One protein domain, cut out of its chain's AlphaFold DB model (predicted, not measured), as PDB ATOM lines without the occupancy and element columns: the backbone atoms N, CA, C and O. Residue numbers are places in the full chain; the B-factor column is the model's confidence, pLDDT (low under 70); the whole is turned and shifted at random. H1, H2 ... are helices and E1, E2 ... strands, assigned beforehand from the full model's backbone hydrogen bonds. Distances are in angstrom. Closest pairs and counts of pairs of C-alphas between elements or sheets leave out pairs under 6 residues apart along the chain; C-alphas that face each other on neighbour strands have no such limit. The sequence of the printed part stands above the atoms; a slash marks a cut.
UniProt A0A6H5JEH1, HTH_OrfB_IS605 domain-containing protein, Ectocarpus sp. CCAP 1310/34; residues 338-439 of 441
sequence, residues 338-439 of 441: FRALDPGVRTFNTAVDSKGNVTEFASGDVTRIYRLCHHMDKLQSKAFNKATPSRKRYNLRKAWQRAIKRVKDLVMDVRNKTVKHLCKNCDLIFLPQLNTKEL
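Overview. This is residues 338 to 439 of the 441 residues of the protein "HTH_OrfB_IS605 domain-containing protein" of Ectocarpus sp. CCAP 1310/34 (UniProt A0A6H5JEH1). A long helical hairpin of H1 and H2 makes the length, and beyond H1 a small four-stranded sheet is covered on one face by residues 414 to 425 of H2. Residues 386 to 391, at the hairpin's turn, stick out at the other end. The printed part has 102 residues, with three named helices and four named strands in the order E1 E2 E3 H1 H2 E4 H3, class mixed; the sheet, E3 E2 E1 E4, is mixed. It is only just loose, close to extended, with a radius of gyration of the C-alphas of 18.9 A and spans of 61 by 31 by 20 A.

Arrangement. E1, residues 338 to 342, and E2, residues 349 to 353, form an antiparallel hairpin, with N 342 and O 350 2.8 A apart. E2 and E3, residues 358 to 361, form another, with N 359 and O 351 2.8 A apart; E1 E2 E3 are a meander, each strand the antiparallel neighbour of the one before. H1, residues 365 to 384, is not on the sheet. H2, residues 390 to 425, touches H1 with residues 392 to 407 alone, the closest C-alphas being those of Ala 383 and Arg 393, 4.7 A; this helical hairpin has a shallow tilt of 19 degrees, opposite ways. H2 is on the sheet, in two layers, one helix on one face, at a height over the sheet of 12.6 A. E4, residues 428 to 430, is parallel to E1, with N 430 and O 339 2.8 A apart. E3, H1 H2 and E4 make a split strand-helix-strand unit, two strands of one sheet that are not neighbours, with helices between them along the chain and E2 E1 between them in the sheet; its crossover is right-handed. H3, residues 436 to 439, is apart from H1 and H2. Every O i to N i+4 pair is within hydrogen-bond range in H1 and H2; H3 is too short for such a pair.

Along the chain. E1 begins at C-alpha 338, (18.420, -56.557, 0.604). H1 is 29.1 A long and H2 52.8 A. H3 ends at C-alpha 439, (29.797, -43.144, 22.038).

Size, cuts and confidence. The C-alphas of Lys 355 and Ala 387, the two farthest apart, are 61.6 A apart. The printed part has no cut and no long link. Residues 345 to 346 and 433 to 439 have pLDDT under 70.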
ATOM      1  N   PHE A 338      17.886 -56.801  -0.728       76.56
ATOM      2  CA  PHE A 338      18.420 -56.557   0.604       76.56
ATOM      3  C   PHE A 338      19.600 -55.606   0.520       76.56
ATOM      4  O   PHE A 338      20.491 -55.826  -0.292       76.56
ATOM      5  N   ARG A 339      19.659 -54.607   1.401       80.38
ATOM      6  CA  ARG A 339      20.873 -53.802   1.561       80.38
ATOM      7  C   ARG A 339      21.267 -53.671   3.017       80.38
ATOM      8  O   ARG A 339      20.421 -53.373   3.857       80.38
ATOM      9  N   ALA A 340      22.545 -53.862   3.304       82.00
ATOM     10  CA  ALA A 340      23.133 -53.480   4.578       82.00
ATOM     11  C   ALA A 340      23.631 -52.041   4.481       82.00
ATOM     12  O   ALA A 340      24.290 -51.698   3.503       82.00
ATOM     13  N   LEU A 341      23.275 -51.204   5.451       85.25
ATOM     14  CA  LEU A 341      23.753 -49.828   5.548       85.25
ATOM     15  C   LEU A 341      24.788 -49.724   6.650       85.25
ATOM     16  O   LEU A 341      24.504 -50.116   7.773       85.25
ATOM     17  N   ASP A 342      25.922 -49.122   6.339       82.75
ATOM     18  CA  ASP A 342      26.941 -48.754   7.304       82.75
ATOM     19  C   ASP A 342      27.040 -47.219   7.382       82.75
ATOM     20  O   ASP A 342      27.359 -46.565   6.378       82.75
ATOM     21  N   PRO A 343      26.673 -46.610   8.518       79.44
ATOM     22  CA  PRO A 343      26.738 -45.170   8.715       79.44
ATOM     23  C   PRO A 343      28.182 -44.732   8.971       79.44
ATOM     24  O   PRO A 343      28.854 -45.241   9.864       79.44
ATOM     25  N   GLY A 344      28.647 -43.743   8.209       70.75
ATOM     26  CA  GLY A 344      30.026 -43.264   8.264       70.75
ATOM     27  C   GLY A 344      30.141 -41.755   8.471       70.75
ATOM     28  O   GLY A 344      29.187 -40.992   8.317       70.75
ATOM     29  N   VAL A 345      31.356 -41.312   8.810       67.81
ATOM     30  CA  VAL A 345      31.694 -39.880   8.934       67.81
ATOM     31  C   VAL A 345      32.152 -39.296   7.594       67.81
ATOM     32  O   VAL A 345      31.855 -38.148   7.287       67.81
ATOM     33  N   ARG A 346      32.868 -40.071   6.767       69.62
ATOM     34  CA  ARG A 346      33.371 -39.621   5.452       69.62
ATOM     35  C   ARG A 346      32.295 -39.678   4.364       69.62
ATOM     36  O   ARG A 346      32.218 -38.794   3.509       69.62
ATOM     37  N   THR A 347      31.491 -40.729   4.408       75.38
ATOM     38  CA  THR A 347      30.319 -40.975   3.571       75.38
ATOM     39  C   THR A 347      29.121 -41.063   4.504       75.38
ATOM     40  O   THR A 347      29.179 -41.746   5.520       75.38
ATOM     41  N   PHE A 348      28.039 -40.354   4.188       76.88
ATOM     42  CA  PHE A 348      26.853 -40.288   5.049       76.88
ATOM     43  C   PHE A 348      26.284 -41.673   5.370       76.88
ATOM     44  O   PHE A 348      25.869 -41.931   6.494       76.88
ATOM     45  N   ASN A 349      26.238 -42.548   4.367       81.44
ATOM     46  CA  ASN A 349      25.941 -43.967   4.516       81.44
ATOM     47  C   ASN A 349      26.599 -44.730   3.370       81.44
ATOM     48  O   ASN A 349      26.621 -44.242   2.239       81.44
ATOM     49  N   THR A 350      27.033 -45.950   3.636       86.62
ATOM     50  CA  THR A 350      27.493 -46.897   2.624       86.62
ATOM     51  C   THR A 350      26.510 -48.057   2.585       86.62
ATOM     52  O   THR A 350      26.246 -48.674   3.608       86.62
ATOM     53  N   ALA A 351      25.916 -48.341   1.427       86.06
ATOM     54  CA  ALA A 351      25.045 -49.494   1.247       86.06
ATOM     55  C   ALA A 351      25.763 -50.607   0.494       86.06
ATOM     56  O   ALA A 351      26.318 -50.354  -0.572       86.06
ATOM     57  N   VAL A 352      25.658 -51.837   0.987       87.19
ATOM     58  CA  VAL A 352      26.114 -53.039   0.285       87.19
ATOM     59  C   VAL A 352      24.906 -53.912  -0.042       87.19
ATOM     60  O   VAL A 352      24.077 -54.191   0.828       87.19
ATOM     61  N   ASP A 353      24.778 -54.297  -1.309       85.75
ATOM     62  CA  ASP A 353      23.742 -55.215  -1.797       85.75
ATOM     63  C   ASP A 353      24.162 -56.682  -1.604       85.75
ATOM     64  O   ASP A 353      25.347 -56.992  -1.477       85.75
ATOM     65  N   SER A 354      23.212 -57.617  -1.664       78.19
ATOM     66  CA  SER A 354      23.485 -59.064  -1.584       78.19
ATOM     67  C   SER A 354      24.398 -59.580  -2.704       78.19
ATOM     68  O   SER A 354      25.012 -60.634  -2.569       78.19
ATOM     69  N   LYS A 355      24.508 -58.821  -3.798       80.94
ATOM     70  CA  LYS A 355      25.403 -59.081  -4.933       80.94
ATOM     71  C   LYS A 355      26.814 -58.505  -4.752       80.94
ATOM     72  O   LYS A 355      27.617 -58.606  -5.669       80.94
ATOM     73  N   GLY A 356      27.101 -57.856  -3.621       80.25
ATOM     74  CA  GLY A 356      28.393 -57.219  -3.345       80.25
ATOM     75  C   GLY A 356      28.560 -55.815  -3.939       80.25
ATOM     76  O   GLY A 356      29.629 -55.226  -3.818       80.25
ATOM     77  N   ASN A 357      27.520 -55.244  -4.552       86.50
ATOM     78  CA  ASN A 357      27.582 -53.880  -5.078       86.50
ATOM     79  C   ASN A 357      27.585 -52.858  -3.937       86.50
ATOM     80  O   ASN A 357      26.686 -52.874  -3.092       86.50
ATOM     81  N   VAL A 358      28.548 -51.936  -3.964       88.38
ATOM     82  CA  VAL A 358      28.688 -50.856  -2.979       88.38
ATOM     83  C   VAL A 358      28.083 -49.564  -3.533       88.38
ATOM     84  O   VAL A 358      28.336 -49.174  -4.668       88.38
ATOM     85  N   THR A 359      27.247 -48.895  -2.742       87.62
ATOM     86  CA  THR A 359      26.681 -47.575  -3.046       87.62
ATOM     87  C   THR A 359      27.013 -46.617  -1.912       87.62
ATOM     88  O   THR A 359      26.510 -46.771  -0.801       87.62
ATOM     89  N   GLU A 360      27.815 -45.598  -2.191       88.69
ATOM     90  CA  GLU A 360      28.110 -44.538  -1.229       88.69
ATOM     91  C   GLU A 360      27.098 -43.397  -1.355       88.69
ATOM     92  O   GLU A 360      26.805 -42.910  -2.448       88.69
ATOM     93  N   PHE A 361      26.572 -42.934  -0.225       84.62
ATOM     94  CA  PHE A 361      25.719 -41.756  -0.159       84.62
ATOM     95  C   PHE A 361      26.517 -40.553   0.343       84.62
ATOM     96  O   PHE A 361      27.166 -40.620   1.387       84.62
ATOM     97  N   ALA A 362      26.402 -39.436  -0.383       81.50
ATOM     98  CA  ALA A 362      26.961 -38.132  -0.014       81.50
ATOM     99  C   ALA A 362      28.467 -38.170   0.317       81.50
ATOM    100  O   ALA A 362      28.909 -37.640   1.340       81.50
ATOM    101  N   SER A 363      29.266 -38.815  -0.540       81.69
ATOM    102  CA  SER A 363      30.724 -38.794  -0.400       81.69
ATOM    103  C   SER A 363      31.254 -37.367  -0.602       81.69
ATOM    104  O   SER A 363      30.855 -36.649  -1.518       81.69
ATOM    105  N   GLY A 364      32.112 -36.902   0.310       76.50
ATOM    106  CA  GLY A 364      32.737 -35.573   0.223       76.50
ATOM    107  C   GLY A 364      31.853 -34.373   0.608       76.50
ATOM    108  O   GLY A 364      32.386 -33.271   0.781       76.50
ATOM    109  N   ASP A 365      30.548 -34.559   0.836       76.50
ATOM    110  CA  ASP A 365      29.619 -33.480   1.221       76.50
ATOM    111  C   ASP A 365      29.929 -32.881   2.604       76.50
ATOM    112  O   ASP A 365      29.656 -31.705   2.866       76.50
ATOM    113  N   VAL A 366      30.576 -33.647   3.484       76.12
ATOM    114  CA  VAL A 366      30.947 -33.196   4.834       76.12
ATOM    115  C   VAL A 366      31.939 -32.029   4.786       76.12
ATOM    116  O   VAL A 366      31.836 -31.092   5.576       76.12
ATOM    117  N   THR A 367      32.814 -31.975   3.777       80.75
ATOM    118  CA  THR A 367      33.730 -30.840   3.554       80.75
ATOM    119  C   THR A 367      32.971 -29.524   3.380       80.75
ATOM    120  O   THR A 367      33.374 -28.475   3.890       80.75
ATOM    121  N   ARG A 368      31.832 -29.562   2.678       83.88
ATOM    122  CA  ARG A 368      30.971 -28.391   2.486       83.88
ATOM    123  C   ARG A 368      30.351 -27.938   3.805       83.88
ATOM    124  O   ARG A 368      30.245 -26.733   4.038       83.88
ATOM    125  N   ILE A 369      29.967 -28.887   4.656       84.25
ATOM    126  CA  ILE A 369      29.425 -28.616   5.990       84.25
ATOM    127  C   ILE A 369      30.508 -27.992   6.878       84.25
ATOM    128  O   ILE A 369      30.265 -26.926   7.441       84.25
ATOM    129  N   TYR A 370      31.724 -28.545   6.909       83.31
ATOM    130  CA  TYR A 370      32.841 -27.983   7.680       83.31
ATOM    131  C   TYR A 370      33.162 -26.532   7.301       83.31
ATOM    132  O   TYR A 370      33.347 -25.686   8.177       83.31
ATOM    133  N   ARG A 371      33.152 -26.194   6.003       87.12
ATOM    134  CA  ARG A 371      33.349 -24.806   5.541       87.12
ATOM    135  C   ARG A 371      32.269 -23.859   6.073       87.12
ATOM    136  O   ARG A 371      32.575 -22.720   6.431       87.12
ATOM    137  N   LEU A 372      31.017 -24.318   6.138       84.06
ATOM    138  CA  LEU A 372      29.909 -23.546   6.706       84.06
ATOM    139  C   LEU A 372      30.046 -23.394   8.224       84.06
ATOM    140  O   LEU A 372      29.837 -22.289   8.719       84.06
ATOM    141  N   CYS A 373      30.449 -24.446   8.939       84.00
ATOM    142  CA  CYS A 373      30.719 -24.397  10.379       84.00
ATOM    143  C   CYS A 373      31.818 -23.378  10.705       84.00
ATOM    144  O   CYS A 373      31.590 -22.458  11.481       84.00
ATOM    145  N   HIS A 374      32.953 -23.427  10.007       88.06
ATOM    146  CA  HIS A 374      34.034 -22.463  10.222       88.06
ATOM    147  C   HIS A 374      33.613 -21.014   9.903       88.06
ATOM    148  O   HIS A 374      33.999 -20.060  10.585       88.06
ATOM    149  N   HIS A 375      32.779 -20.815   8.876       86.94
ATOM    150  CA  HIS A 375      32.185 -19.504   8.612       86.94
ATOM    151  C   HIS A 375      31.249 -19.059   9.747       86.94
ATOM    152  O   HIS A 375      31.272 -17.892  10.144       86.94
ATOM    153  N   MET A 376      30.447 -19.978  10.290       88.19
ATOM    154  CA  MET A 376      29.564 -19.723  11.426       88.19
ATOM    155  C   MET A 376      30.343 -19.320  12.679       88.19
ATOM    156  O   MET A 376      29.942 -18.349  13.317       88.19
ATOM    157  N   ASP A 377      31.471 -19.964  12.973       85.50
ATOM    158  CA  ASP A 377      32.317 -19.629  14.126       85.50
ATOM    159  C   ASP A 377      32.898 -18.217  14.006       85.50
ATOM    160  O   ASP A 377      32.863 -17.426  14.951       85.50
ATOM    161  N   LYS A 378      33.334 -17.828  12.800       89.94
ATOM    162  CA  LYS A 378      33.778 -16.453  12.515       89.94
ATOM    163  C   LYS A 378      32.655 -15.433  12.704       89.94
ATOM    164  O   LYS A 378      32.896 -14.341  13.227       89.94
ATOM    165  N   LEU A 379      31.433 -15.752  12.268       88.12
ATOM    166  CA  LEU A 379      30.266 -14.888  12.473       88.12
ATOM    167  C   LEU A 379      29.902 -14.779  13.954       88.12
ATOM    168  O   LEU A 379      29.587 -13.684  14.422       88.12
ATOM    169  N   GLN A 380      29.971 -15.890  14.684       86.31
ATOM    170  CA  GLN A 380      29.705 -15.958  16.112       86.31
ATOM    171  C   GLN A 380      30.725 -15.119  16.884       86.31
ATOM    172  O   GLN A 380      30.332 -14.189  17.580       86.31
ATOM    173  N   SER A 381      32.023 -15.336  16.676       87.81
ATOM    174  CA  SER A 381      33.087 -14.549  17.313       87.81
ATOM    175  C   SER A 381      32.869 -13.035  17.139       87.81
ATOM    176  O   SER A 381      32.825 -12.279  18.113       87.81
ATOM    177  N   LYS A 382      32.568 -12.586  15.911       88.62
ATOM    178  CA  LYS A 382      32.267 -11.170  15.622       88.62
ATOM    179  C   LYS A 382      30.963 -10.677  16.261       88.62
ATOM    180  O   LYS A 382      30.877  -9.522  16.662       88.62
ATOM    181  N   ALA A 383      29.933 -11.517  16.347       85.00
ATOM    182  CA  ALA A 383      28.635 -11.141  16.911       85.00
ATOM    183  C   ALA A 383      28.640 -11.032  18.445       85.00
ATOM    184  O   ALA A 383      27.822 -10.294  19.002       85.00
ATOM    185  N   PHE A 384      29.516 -11.783  19.118       82.44
ATOM    186  CA  PHE A 384      29.651 -11.799  20.577       82.44
ATOM    187  C   PHE A 384      30.665 -10.770  21.098       82.44
ATOM    188  O   PHE A 384      30.627 -10.430  22.280       82.44
ATOM    189  N   ASN A 385      31.502 -10.203  20.225       88.00
ATOM    190  CA  ASN A 385      32.377  -9.091  20.577       88.00
ATOM    191  C   ASN A 385      31.560  -7.837  20.973       88.00
ATOM    192  O   ASN A 385      30.789  -7.291  20.175       88.00
ATOM    193  N   LYS A 386      31.747  -7.359  22.213       84.62
ATOM    194  CA  LYS A 386      31.055  -6.179  22.762       84.62
ATOM    195  C   LYS A 386      31.455  -4.864  22.084       84.62
ATOM    196  O   LYS A 386      30.613  -3.977  22.029       84.62
ATOM    197  N   ALA A 387      32.658  -4.778  21.511       90.19
ATOM    198  CA  ALA A 387      33.123  -3.613  20.755       90.19
ATOM    199  C   ALA A 387      32.388  -3.438  19.411       90.19
ATOM    200  O   ALA A 387      32.428  -2.374  18.801       90.19
ATOM    201  N   THR A 388      31.696  -4.474  18.921       87.12
ATOM    202  CA  THR A 388      30.952  -4.386  17.660       87.12
ATOM    203  C   THR A 388      29.624  -3.638  17.858       87.12
ATOM    204  O   THR A 388      28.845  -4.018  18.739       87.12
ATOM    205  N   PRO A 389      29.287  -2.651  16.998       92.56
ATOM    206  CA  PRO A 389      28.041  -1.895  17.103       92.56
ATOM    207  C   PRO A 389      26.793  -2.782  17.127       92.56
ATOM    208  O   PRO A 389      26.699  -3.776  16.398       92.56
ATOM    209  N   SER A 390      25.785  -2.386  17.910       87.12
ATOM    210  CA  SER A 390      24.569  -3.181  18.137       87.12
ATOM    211  C   SER A 390      23.866  -3.605  16.836       87.12
ATOM    212  O   SER A 390      23.580  -4.789  16.637       87.12
ATOM    213  N   ARG A 391      23.698  -2.667  15.890       90.62
ATOM    214  CA  ARG A 391      23.094  -2.925  14.569       90.62
ATOM    215  C   ARG A 391      23.884  -3.961  13.759       90.62
ATOM    216  O   ARG A 391      23.296  -4.833  13.120       90.62
ATOM    217  N   LYS A 392      25.218  -3.920  13.829       89.94
ATOM    218  CA  LYS A 392      26.105  -4.875  13.149       89.94
ATOM    219  C   LYS A 392      26.026  -6.264  13.793       89.94
ATOM    220  O   LYS A 392      25.908  -7.248  13.066       89.94
ATOM    221  N   ARG A 393      25.967  -6.359  15.130       86.88
ATOM    222  CA  ARG A 393      25.754  -7.635  15.850       86.88
ATOM    223  C   ARG A 393      24.433  -8.305  15.467       86.88
ATOM    224  O   ARG A 393      24.408  -9.513  15.243       86.88
ATOM    225  N   TYR A 394      23.351  -7.537  15.341       89.38
ATOM    226  CA  TYR A 394      22.056  -8.056  14.890       89.38
ATOM    227  C   TYR A 394      22.133  -8.674  13.485       89.38
ATOM    228  O   TYR A 394      21.684  -9.804  13.273       89.38
ATOM    229  N   ASN A 395      22.771  -7.978  12.540       91.81
ATOM    230  CA  ASN A 395      22.956  -8.476  11.174       91.81
ATOM    231  C   ASN A 395      23.824  -9.744  11.128       91.81
ATOM    232  O   ASN A 395      23.498 -10.686  10.404       91.81
ATOM    233  N   LEU A 396      24.886  -9.805  11.940       90.88
ATOM    234  CA  LEU A 396      25.742 -10.988  12.067       90.88
ATOM    235  C   LEU A 396      24.979 -12.189  12.644       90.88
ATOM    236  O   LEU A 396      25.081 -13.286  12.103       90.88
ATOM    237  N   ARG A 397      24.140 -11.987  13.671       87.38
ATOM    238  CA  ARG A 397      23.273 -13.046  14.224       87.38
ATOM    239  C   ARG A 397      22.276 -13.568  13.192       87.38
ATOM    240  O   ARG A 397      22.093 -14.777  13.088       87.38
ATOM    241  N   LYS A 398      21.682 -12.690  12.375       91.44
ATOM    242  CA  LYS A 398      20.829 -13.108  11.247       91.44
ATOM    243  C   LYS A 398      21.602 -13.921  10.208       91.44
ATOM    244  O   LYS A 398      21.090 -14.919   9.710       91.44
ATOM    245  N   ALA A 399      22.820 -13.507   9.857       90.06
ATOM    246  CA  ALA A 399      23.673 -14.264   8.941       90.06
ATOM    247  C   ALA A 399      24.010 -15.656   9.500       90.06
ATOM    248  O   ALA A 399      23.849 -16.647   8.792       90.06
ATOM    249  N   TRP A 400      24.359 -15.734  10.785       85.56
ATOM    250  CA  TRP A 400      24.626 -16.986  11.493       85.56
ATOM    251  C   TRP A 400      23.403 -17.913  11.515       85.56
ATOM    252  O   TRP A 400      23.502 -19.077  11.137       85.56
ATOM    253  N   GLN A 401      22.212 -17.389  11.824       85.06
ATOM    254  CA  GLN A 401      20.960 -18.153  11.765       85.06
ATOM    255  C   GLN A 401      20.648 -18.680  10.356       85.06
ATOM    256  O   GLN A 401      20.189 -19.815  10.212       85.06
ATOM    257  N   ARG A 402      20.915 -17.892   9.304       88.25
ATOM    258  CA  ARG A 402      20.766 -18.345   7.909       88.25
ATOM    259  C   ARG A 402      21.738 -19.475   7.572       88.25
ATOM    260  O   ARG A 402      21.333 -20.425   6.907       88.25
ATOM    261  N   ALA A 403      22.980 -19.397   8.047       81.50
ATOM    262  CA  ALA A 403      23.971 -20.453   7.864       81.50
ATOM    263  C   ALA A 403      23.564 -21.749   8.593       81.50
ATOM    264  O   ALA A 403      23.555 -22.806   7.967       81.50
ATOM    265  N   ILE A 404      23.094 -21.661   9.846       82.19
ATOM    266  CA  ILE A 404      22.533 -22.807  10.589       82.19
ATOM    267  C   ILE A 404      21.378 -23.441   9.820       82.19
ATOM    268  O   ILE A 404      21.327 -24.659   9.657       82.19
ATOM    269  N   LYS A 405      20.434 -22.617   9.347       84.31
ATOM    270  CA  LYS A 405      19.296 -23.110   8.569       84.31
ATOM    271  C   LYS A 405      19.778 -23.845   7.320       84.31
ATOM    272  O   LYS A 405      19.304 -24.938   7.047       84.31
ATOM    273  N   ARG A 406      20.770 -23.294   6.616       85.75
ATOM    274  CA  ARG A 406      21.348 -23.923   5.426       85.75
ATOM    275  C   ARG A 406      21.984 -25.279   5.731       85.75
ATOM    276  O   ARG A 406      21.772 -26.202   4.956       85.75
ATOM    277  N   VAL A 407      22.707 -25.422   6.843       82.81
ATOM    278  CA  VAL A 407      23.245 -26.726   7.275       82.81
ATOM    279  C   VAL A 407      22.108 -27.723   7.518       82.81
ATOM    280  O   VAL A 407      22.143 -28.827   6.982       82.81
ATOM    281  N   LYS A 408      21.056 -27.321   8.245       81.25
ATOM    282  CA  LYS A 408      19.880 -28.177   8.494       81.25
ATOM    283  C   LYS A 408      19.173 -28.593   7.205       81.25
ATOM    284  O   LYS A 408      18.811 -29.759   7.061       81.25
ATOM    285  N   ASP A 409      18.998 -27.657   6.276       82.25
ATOM    286  CA  ASP A 409      18.346 -27.903   4.991       82.25
ATOM    287  C   ASP A 409      19.176 -28.878   4.132       82.25
ATOM    288  O   ASP A 409      18.613 -29.813   3.571       82.25
ATOM    289  N   LEU A 410      20.508 -28.721   4.089       83.56
ATOM    290  CA  LEU A 410      21.415 -29.633   3.373       83.56
ATOM    291  C   LEU A 410      21.353 -31.060   3.931       83.56
ATOM    292  O   LEU A 410      21.207 -32.019   3.178       83.56
ATOM    293  N   VAL A 411      21.404 -31.200   5.254       80.88
ATOM    294  CA  VAL A 411      21.293 -32.495   5.943       80.88
ATOM    295  C   VAL A 411      19.956 -33.164   5.644       80.88
ATOM    296  O   VAL A 411      19.893 -34.358   5.352       80.88
ATOM    297  N   MET A 412      18.871 -32.397   5.744       78.81
ATOM    298  CA  MET A 412      17.525 -32.896   5.498       78.81
ATOM    299  C   MET A 412      17.354 -33.341   4.043       78.81
ATOM    300  O   MET A 412      16.703 -34.354   3.791       78.81
ATOM    301  N   ASP A 413      17.941 -32.612   3.097       85.56
ATOM    302  CA  ASP A 413      17.902 -32.955   1.679       85.56
ATOM    303  C   ASP A 413      18.631 -34.276   1.392       85.56
ATOM    304  O   ASP A 413      18.036 -35.178   0.797       85.56
ATOM    305  N   VAL A 414      19.863 -34.439   1.894       83.50
ATOM    306  CA  VAL A 414      20.622 -35.699   1.775       83.50
ATOM    307  C   VAL A 414      19.826 -36.856   2.374       83.50
ATOM    308  O   VAL A 414      19.567 -37.841   1.685       83.50
ATOM    309  N   ARG A 415      19.326 -36.705   3.608       79.12
ATOM    310  CA  ARG A 415      18.503 -37.725   4.276       79.12
ATOM    311  C   ARG A 415      17.298 -38.130   3.431       79.12
ATOM    312  O   ARG A 415      17.075 -39.316   3.207       79.12
ATOM    313  N   ASN A 416      16.517 -37.161   2.959       79.06
ATOM    314  CA  ASN A 416      15.297 -37.434   2.202       79.06
ATOM    315  C   ASN A 416      15.594 -38.121   0.866       79.06
ATOM    316  O   ASN A 416      14.841 -39.002   0.449       79.06
ATOM    317  N   LYS A 417      16.687 -37.742   0.199       82.19
ATOM    318  CA  LYS A 417      17.141 -38.388  -1.037       82.19
ATOM    319  C   LYS A 417      17.591 -39.822  -0.783       82.19
ATOM    320  O   LYS A 417      17.161 -40.708  -1.519       82.19
ATOM    321  N   THR A 418      18.365 -40.065   0.274       81.50
ATOM    322  CA  THR A 418      18.798 -41.413   0.664       81.50
ATOM    323  C   THR A 418      17.603 -42.296   1.013       81.50
ATOM    324  O   THR A 418      17.455 -43.362   0.425       81.50
ATOM    325  N   VAL A 419      16.684 -41.838   1.869       81.38
ATOM    326  CA  VAL A 419      15.464 -42.593   2.218       81.38
ATOM    327  C   VAL A 419      14.635 -42.893   0.970       81.38
ATOM    328  O   VAL A 419      14.226 -44.030   0.755       81.38
ATOM    329  N   LYS A 420      14.437 -41.904   0.093       80.62
ATOM    330  CA  LYS A 420      13.699 -42.099  -1.162       80.62
ATOM    331  C   LYS A 420      14.370 -43.123  -2.077       80.62
ATOM    332  O   LYS A 420      13.662 -43.885  -2.730       80.62
ATOM    333  N   HIS A 421      15.698 -43.131  -2.157       81.62
ATOM    334  CA  HIS A 421      16.443 -44.125  -2.927       81.62
ATOM    335  C   HIS A 421      16.273 -45.526  -2.325       81.62
ATOM    336  O   HIS A 421      15.955 -46.470  -3.043       81.62
ATOM    337  N   LEU A 422      16.411 -45.651  -1.005       79.88
ATOM    338  CA  LEU A 422      16.290 -46.924  -0.300       79.88
ATOM    339  C   LEU A 422      14.884 -47.516  -0.419       79.88
ATOM    340  O   LEU A 422      14.753 -48.662  -0.826       79.88
ATOM    341  N   CYS A 423      13.830 -46.732  -0.177       78.12
ATOM    342  CA  CYS A 423      12.448 -47.212  -0.285       78.12
ATOM    343  C   CYS A 423      12.041 -47.621  -1.708       78.12
ATOM    344  O   CYS A 423      11.076 -48.357  -1.872       78.12
ATOM    345  N   LYS A 424      12.722 -47.110  -2.741       73.00
ATOM    346  CA  LYS A 424      12.451 -47.482  -4.137       73.00
ATOM    347  C   LYS A 424      13.163 -48.758  -4.566       73.00
ATOM    348  O   LYS A 424      12.645 -49.467  -5.420       73.00
ATOM    349  N   ASN A 425      14.350 -49.000  -4.017       76.19
ATOM    350  CA  ASN A 425      15.283 -49.996  -4.535       76.19
ATOM    351  C   ASN A 425      15.517 -51.171  -3.577       76.19
ATOM    352  O   ASN A 425      16.259 -52.080  -3.938       76.19
ATOM    353  N   CYS A 426      14.972 -51.122  -2.358       75.00
ATOM    354  CA  CYS A 426      15.213 -52.115  -1.313       75.00
ATOM    355  C   CYS A 426      13.893 -52.560  -0.680       75.00
ATOM    356  O   CYS A 426      13.077 -51.723  -0.289       75.00
ATOM    357  N   ASP A 427      13.738 -53.868  -0.495       70.75
ATOM    358  CA  ASP A 427      12.613 -54.458   0.234       70.75
ATOM    359  C   ASP A 427      12.942 -54.663   1.720       70.75
ATOM    360  O   ASP A 427      12.072 -54.533   2.583       70.75
ATOM    361  N   LEU A 428      14.207 -54.971   2.032       70.94
ATOM    362  CA  LEU A 428      14.706 -55.115   3.398       70.94
ATOM    363  C   LEU A 428      16.041 -54.385   3.578       70.94
ATOM    364  O   LEU A 428      16.938 -54.468   2.741       70.94
ATOM    365  N   ILE A 429      16.171 -53.682   4.700       79.38
ATOM    366  CA  ILE A 429      17.360 -52.904   5.048       79.38
ATOM    367  C   ILE A 429      17.914 -53.434   6.368       79.38
ATOM    368  O   ILE A 429      17.182 -53.507   7.358       79.38
ATOM    369  N   PHE A 430      19.197 -53.786   6.385       76.25
ATOM    370  CA  PHE A 430      19.927 -54.110   7.604       76.25
ATOM    371  C   PHE A 430      20.617 -52.854   8.125       76.25
ATOM    372  O   PHE A 430      21.312 -52.167   7.380       76.25
ATOM    373  N   LEU A 431      20.403 -52.563   9.404       79.31
ATOM    374  CA  LEU A 431      21.067 -51.483  10.124       79.31
ATOM    375  C   LEU A 431      21.924 -52.102  11.232       79.31
ATOM    376  O   LEU A 431      21.409 -52.974  11.944       79.31
ATOM    377  N   PRO A 432      23.184 -51.676  11.408       75.25
ATOM    378  CA  PRO A 432      23.991 -52.082  12.544       75.25
ATOM    379  C   PRO A 432      23.348 -51.582  13.838       75.25
ATOM    380  O   PRO A 432      22.717 -50.520  13.881       75.25
ATOM    381  N   GLN A 433      23.498 -52.360  14.909       69.38
ATOM    382  CA  GLN A 433      23.185 -51.866  16.243       69.38
ATOM    383  C   GLN A 433      24.231 -50.825  16.608       69.38
ATOM    384  O   GLN A 433      25.401 -51.153  16.779       69.38
ATOM    385  N   LEU A 434      23.803 -49.573  16.716       59.56
ATOM    386  CA  LEU A 434      24.646 -48.530  17.260       59.56
ATOM    387  C   LEU A 434      24.340 -48.348  18.740       59.56
ATOM    388  O   LEU A 434      23.264 -47.874  19.112       59.56
ATOM    389  N   ASN A 435      25.302 -48.707  19.582       60.66
ATOM    390  CA  ASN A 435      25.243 -48.435  21.008       60.66
ATOM    391  C   ASN A 435      25.575 -46.961  21.249       60.66
ATOM    392  O   ASN A 435      26.679 -46.602  21.645       60.66
ATOM    393  N   THR A 436      24.600 -46.080  21.021       55.69
ATOM    394  CA  THR A 436      24.764 -44.631  21.228       55.69
ATOM    395  C   THR A 436      25.171 -44.272  22.661       55.69
ATOM    396  O   THR A 436      25.796 -43.242  22.876       55.69
ATOM    397  N   LYS A 437      24.886 -45.144  23.638       55.00
ATOM    398  CA  LYS A 437      25.292 -44.979  25.043       55.00
ATOM    399  C   LYS A 437      26.800 -45.077  25.282       55.00
ATOM    400  O   LYS A 437      27.263 -44.544  26.279       55.00
ATOM    401  N   GLU A 438      27.538 -45.761  24.414       53.12
ATOM    402  CA  GLU A 438      28.990 -45.956  24.559       53.12
ATOM    403  C   GLU A 438      29.789 -44.869  23.822       53.12
ATOM    404  O   GLU A 438      30.960 -44.658  24.112       53.12
ATOM    405  N   LEU A 439      29.150 -44.148  22.892       50.78
ATOM    406  CA  LEU A 439      29.797 -43.144  22.038       50.78
ATOM    407  C   LEU A 439      29.822 -41.732  22.641       50.78
ATOM    408  O   LEU A 439      30.596 -40.896  22.182       50.78
TER     409      LEU A 439